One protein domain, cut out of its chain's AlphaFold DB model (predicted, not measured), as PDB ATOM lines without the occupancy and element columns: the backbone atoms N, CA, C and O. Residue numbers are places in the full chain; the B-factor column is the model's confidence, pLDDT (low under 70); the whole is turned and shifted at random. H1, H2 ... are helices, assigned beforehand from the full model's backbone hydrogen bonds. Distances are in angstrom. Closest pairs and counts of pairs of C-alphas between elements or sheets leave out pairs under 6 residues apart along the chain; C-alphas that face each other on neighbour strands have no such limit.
ATOM      1  N   ALA A   2      39.156  87.931  26.855       55.03
ATOM      2  CA  ALA A   2      38.222  87.180  27.694       55.03
ATOM      3  C   ALA A   2      36.901  87.960  27.782       55.03
ATOM      4  O   ALA A   2      36.899  89.109  28.222       55.03
ATOM      5  N   SER A   3      35.806  87.370  27.305       74.75
ATOM      6  CA  SER A   3      34.470  87.934  27.484       74.75
ATOM      7  C   SER A   3      34.073  87.754  28.945       74.75
ATOM      8  O   SER A   3      33.948  86.621  29.412       74.75
ATOM      9  N   LEU A   4      33.903  88.855  29.670       78.19
ATOM     10  CA  LEU A   4      33.299  88.819  30.999       78.19
ATOM     11  C   LEU A   4      31.804  88.524  30.854       78.19
ATOM     12  O   LEU A   4      31.163  89.028  29.931       78.19
ATOM     13  N   SER A   5      31.255  87.709  31.756       90.19
ATOM     14  CA  SER A   5      29.804  87.539  31.832       90.19
ATOM     15  C   SER A   5      29.153  88.814  32.393       90.19
ATOM     16  O   SER A   5      29.818  89.568  33.115       90.19
ATOM     17  N   PRO A   6      27.868  89.077  32.099       86.44
ATOM     18  CA  PRO A   6      27.143  90.208  32.677       86.44
ATOM     19  C   PRO A   6      27.203  90.254  34.212       86.44
ATOM     20  O   PRO A   6      27.371  91.324  34.792       86.44
ATOM     21  N   GLU A   7      27.153  89.099  34.875       91.12
ATOM     22  CA  GLU A   7      27.227  88.975  36.336       91.12
ATOM     23  C   GLU A   7      28.606  89.379  36.867       91.12
ATOM     24  O   GLU A   7      28.710  90.056  37.890       91.12
ATOM     25  N   ALA A   8      29.675  89.014  36.151       89.44
ATOM     26  CA  ALA A   8      31.032  89.419  36.506       89.44
ATOM     27  C   ALA A   8      31.224  90.940  36.369       89.44
ATOM     28  O   ALA A   8      31.917  91.547  37.185       89.44
ATOM     29  N   ILE A   9      30.586  91.564  35.370       87.38
ATOM     30  CA  ILE A   9      30.589  93.024  35.196       87.38
ATOM     31  C   ILE A   9      29.834  93.698  36.345       87.38
ATOM     32  O   ILE A   9      30.354  94.645  36.935       87.38
ATOM     33  N   LEU A  10      28.643  93.199  36.690       88.94
ATOM     34  CA  LEU A  10      27.845  93.736  37.791       88.94
ATOM     35  C   LEU A  10      28.612  93.671  39.118       88.94
ATOM     36  O   LEU A  10      28.771  94.692  39.782       88.94
ATOM     37  N   SER A  11      29.183  92.510  39.446       89.25
ATOM     38  CA  SER A  11      29.976  92.324  40.665       89.25
ATOM     39  C   SER A  11      31.196  93.255  40.722       89.25
ATOM     40  O   SER A  11      31.506  93.824  41.774       89.25
ATOM     41  N   ALA A  12      31.874  93.474  39.589       86.25
ATOM     42  CA  ALA A  12      32.993  94.411  39.514       86.25
ATOM     43  C   ALA A  12      32.557  95.866  39.765       86.25
ATOM     44  O   ALA A  12      33.256  96.601  40.466       86.25
ATOM     45  N   LEU A  13      31.398  96.281  39.237       87.25
ATOM     46  CA  LEU A  13      30.835  97.614  39.473       87.25
ATOM     47  C   LEU A  13      30.403  97.802  40.934       87.25
ATOM     48  O   LEU A  13      30.730  98.820  41.537       87.25
ATOM     49  N   GLU A  14      29.733  96.816  41.532       89.06
ATOM     50  CA  GLU A  14      29.318  96.849  42.944       89.06
ATOM     51  C   GLU A  14      30.516  96.920  43.897       89.06
ATOM     52  O   GLU A  14      30.511  97.687  44.866       89.06
ATOM     53  N   THR A  15      31.574  96.166  43.590       87.12
ATOM     54  CA  THR A  15      32.834  96.209  44.341       87.12
ATOM     55  C   THR A  15      33.468  97.592  44.254       87.12
ATOM     56  O   THR A  15      33.934  98.121  45.261       87.12
ATOM     57  N   LEU A  16      33.450  98.203  43.067       85.06
ATOM     58  CA  LEU A  16      33.985  99.541  42.863       85.06
ATOM     59  C   LEU A  16      33.192 100.618  43.624       85.06
ATOM     60  O   LEU A  16      33.796 101.533  44.177       85.06
ATOM     61  N   ILE A  17      31.861 100.507  43.665       84.75
ATOM     62  CA  ILE A  17      30.990 101.422  44.423       84.75
ATOM     63  C   ILE A  17      31.256 101.292  45.926       84.75
ATOM     64  O   ILE A  17      31.362 102.296  46.627       84.75
ATOM     65  N   SER A  18      31.379 100.057  46.416       84.88
ATOM     66  CA  SER A  18      31.557  99.771  47.844       84.88
ATOM     67  C   SER A  18      32.969 100.086  48.341       84.88
ATOM     68  O   SER A  18      33.160 100.367  49.523       84.88
ATOM     69  N   ASN A  19      33.969 100.025  47.457       82.56
ATOM     70  CA  ASN A  19      35.364 100.301  47.778       82.56
ATOM     71  C   ASN A  19      36.067 101.019  46.607       82.56
ATOM     72  O   ASN A  19      36.677 100.366  45.750       82.56
ATOM     73  N   PRO A  20      36.003 102.363  46.558       73.19
ATOM     74  CA  PRO A  20      36.664 103.147  45.526       73.19
ATOM     75  C   PRO A  20      38.178 102.920  45.576       73.19
ATOM     76  O   PRO A  20      38.856 103.286  46.535       73.19
ATOM     77  N   ILE A  21      38.732 102.297  44.537       76.25
ATOM     78  CA  ILE A  21      40.148 101.922  44.526       76.25
ATOM     79  C   ILE A  21      41.008 103.199  44.443       76.25
ATOM     80  O   ILE A  21      40.826 104.018  43.545       76.25
ATOM     81  N   ALA A  22      41.997 103.357  45.328       65.44
ATOM     82  CA  ALA A  22      42.891 104.526  45.366       65.44
ATOM     83  C   ALA A  22      43.534 104.938  44.011       65.44
ATOM     84  O   ALA A  22      43.637 106.138  43.746       65.44
ATOM     85  N   PRO A  23      43.917 104.015  43.099       65.88
ATOM     86  CA  PRO A  23      44.418 104.361  41.767       65.88
ATOM     87  C   PRO A  23      43.380 105.063  40.887       65.88
ATOM     88  O   PRO A  23      43.746 105.905  40.076       65.88
ATOM     89  N   LEU A  24      42.087 104.769  41.059       66.44
ATOM     90  CA  LEU A  24      41.012 105.480  40.366       66.44
ATOM     91  C   LEU A  24      40.887 106.923  40.857       66.44
ATOM     92  O   LEU A  24      40.562 107.796  40.068       66.44
ATOM     93  N   LEU A  25      41.199 107.216  42.119       68.75
ATOM     94  CA  LEU A  25      41.215 108.596  42.614       68.75
ATOM     95  C   LEU A  25      42.411 109.390  42.056       68.75
ATOM     96  O   LEU A  25      42.278 110.578  41.753       68.75
ATOM     97  N   GLY A  26      43.558 108.731  41.869       76.12
ATOM     98  CA  GLY A  26      44.800 109.357  41.400       76.12
ATOM     99  C   GLY A  26      44.960 109.458  39.877       76.12
ATOM    100  O   GLY A  26      45.543 110.423  39.391       76.12
ATOM    101  N   ASP A  27      44.426 108.511  39.099       87.12
ATOM    102  CA  ASP A  27      44.630 108.439  37.647       87.12
ATOM    103  C   ASP A  27      43.445 109.049  36.874       87.12
ATOM    104  O   ASP A  27      42.347 108.491  36.778       87.12
ATOM    105  N   HIS A  28      43.660 110.234  36.296       85.25
ATOM    106  CA  HIS A  28      42.659 110.920  35.473       85.25
ATOM    107  C   HIS A  28      42.338 110.170  34.166       85.25
ATOM    108  O   HIS A  28      41.195 110.185  33.698       85.25
ATOM    109  N   ILE A  29      43.325 109.506  33.559       89.69
ATOM    110  CA  ILE A  29      43.141 108.771  32.301       89.69
ATOM    111  C   ILE A  29      42.255 107.555  32.562       89.69
ATOM    112  O   ILE A  29      41.294 107.327  31.822       89.69
ATOM    113  N   LEU A  30      42.530 106.807  33.634       87.69
ATOM    114  CA  LEU A  30      41.723 105.653  34.022       87.69
ATOM    115  C   LEU A  30      40.279 106.055  34.356       87.69
ATOM    116  O   LEU A  30      39.346 105.425  33.858       87.69
ATOM    117  N   ARG A  31      40.080 107.151  35.104       85.62
ATOM    118  CA  ARG A  31      38.741 107.717  35.363       85.62
ATOM    119  C   ARG A  31      37.997 108.073  34.087       85.62
ATOM    120  O   ARG A  31      36.819 107.757  33.956       85.62
ATOM    121  N   THR A  32      38.678 108.716  33.144       88.94
ATOM    122  CA  THR A  32      38.071 109.108  31.868       88.94
ATOM    123  C   THR A  32      37.641 107.879  31.073       88.94
ATOM    124  O   THR A  32      36.509 107.822  30.600       88.94
ATOM    125  N   LYS A  33      38.504 106.860  30.979       90.25
ATOM    126  CA  LYS A  33      38.174 105.597  30.305       90.25
ATOM    127  C   LYS A  33      36.979 104.901  30.950       90.25
ATOM    128  O   LYS A  33      36.089 104.457  30.232       90.25
ATOM    129  N   LEU A  34      36.931 104.851  32.282       88.69
ATOM    130  CA  LEU A  34      35.807 104.265  33.009       88.69
ATOM    131  C   LEU A  34      34.501 105.032  32.758       88.69
ATOM    132  O   LEU A  34      33.482 104.413  32.473       88.69
ATOM    133  N   ARG A  35      34.532 106.371  32.812       88.44
ATOM    134  CA  ARG A  35      33.364 107.221  32.518       88.44
ATOM    135  C   ARG A  35      32.826 106.983  31.108       88.44
ATOM    136  O   ARG A  35      31.618 106.851  30.937       88.44
ATOM    137  N   LEU A  36      33.708 106.896  30.110       92.38
ATOM    138  CA  LEU A  36      33.314 106.604  28.728       92.38
ATOM    139  C   LEU A  36      32.702 105.203  28.602       92.38
ATOM    140  O   LEU A  36      31.623 105.067  28.037       92.38
ATOM    141  N   ALA A  37      33.327 104.186  29.199       91.50
ATOM    142  CA  ALA A  37      32.798 102.822  29.183       91.50
ATOM    143  C   ALA A  37      31.422 102.716  29.867       91.50
ATOM    144  O   ALA A  37      30.527 102.051  29.351       91.50
ATOM    145  N   ALA A  38      31.225 103.401  30.998       90.06
ATOM    146  CA  ALA A  38      29.941 103.448  31.696       90.06
ATOM    147  C   ALA A  38      28.854 104.144  30.860       90.06
ATOM    148  O   ALA A  38      27.722 103.664  30.797       90.06
ATOM    149  N   ARG A  39      29.201 105.244  30.177       91.12
ATOM    150  CA  ARG A  39      28.301 105.917  29.233       91.12
ATOM    151  C   ARG A  39      27.888 104.979  28.103       91.12
ATOM    152  O   ARG A  39      26.701 104.872  27.820       91.12
ATOM    153  N   ASP A  40      28.841 104.303  27.475       92.69
ATOM    154  CA  ASP A  40      28.556 103.411  26.349       92.69
ATOM    155  C   ASP A  40      27.689 102.223  26.786       92.69
ATOM    156  O   ASP A  40      26.715 101.896  26.110       92.69
ATOM    157  N   LEU A  41      27.960 101.643  27.962       90.50
ATOM    158  CA  LEU A  41      27.103 100.615  28.557       90.50
ATOM    159  C   LEU A  41      25.675 101.132  28.791       90.50
ATOM    160  O   LEU A  41      24.714 100.459  28.424       90.50
ATOM    161  N   SER A  42      25.523 102.337  29.349       90.69
ATOM    162  CA  SER A  42      24.207 102.954  29.558       90.69
ATOM    163  C   SER A  42      23.446 103.158  28.250       90.69
ATOM    164  O   SER A  42      22.232 102.984  28.238       90.69
ATOM    165  N   LEU A  43      24.133 103.524  27.165       91.94
ATOM    166  CA  LEU A  43      23.512 103.712  25.851       91.94
ATOM    167  C   LEU A  43      23.078 102.379  25.231       91.94
ATOM    168  O   LEU A  43      22.027 102.314  24.604       91.94
ATOM    169  N   VAL A  44      23.856 101.311  25.421       92.81
ATOM    170  CA  VAL A  44      23.509  99.966  24.930       92.81
ATOM    171  C   VAL A  44      22.293  99.390  25.659       92.81
ATOM    172  O   VAL A  44      21.493  98.681  25.051       92.81
ATOM    173  N   LEU A  45      22.143  99.690  26.950       92.31
ATOM    174  CA  LEU A  45      21.008  99.244  27.764       92.31
ATOM    175  C   LEU A  45      19.756 100.126  27.596       92.31
ATOM    176  O   LEU A  45      18.699  99.809  28.144       92.31
ATOM    177  N   GLU A  46      19.858 101.238  26.866       94.06
ATOM    178  CA  GLU A  46      18.770 102.191  26.681       94.06
ATOM    179  C   GLU A  46      17.690 101.629  25.740       94.06
ATOM    180  O   GLU A  46      17.969 101.079  24.676       94.06
TER     181      GLU A  46
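This is residues 2 to 46 of the 111 residues of an uncharacterized protein of Botrytis porri (UniProt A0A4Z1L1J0). An open U of three helices: the long H1 and H3 make two arms that stay apart, and short H2 joins them at one end, with the space between the arms empty. Residues 2 to 5, before H1, stick out as a tail. The 45 printed residues hold three named helices in the order H1, H2, H3 and no named strand; the class is all helix. The whole is only just loose, close to compact, with a radius of gyration of the C-alphas of 11.5 A and spans of 29 by 21 by 19 A.

H1, residues 6 to 18, begins at C-alpha 6 (27.143, 90.208, 32.677) and is 18.5 A long. H2, residues 22 to 26, is 6.5 A long. H3, residues 28 to 44, is 24.5 A long and ends at C-alpha 44 (23.509, 99.966, 24.930).

H1 is apart from H2 and from H3. H2 and H3 only just touch, only at the corner by their link, with 3 pairs of C-alphas within 8 A; the closest C-alphas, of Leu 24 and Arg 31, are 5.9 A apart. H3 touches H2 with residues 30 to 31 alone. In H1, H2 and H3 every O i to N i+4 pair is within hydrogen-bond range.

The C-alphas farthest apart, of Gly 26 and Glu 46, are 30.7 A apart. The printed part has no cut, and both links are tight. Residue 2 and residues 22 to 25 have pLDDT under 70.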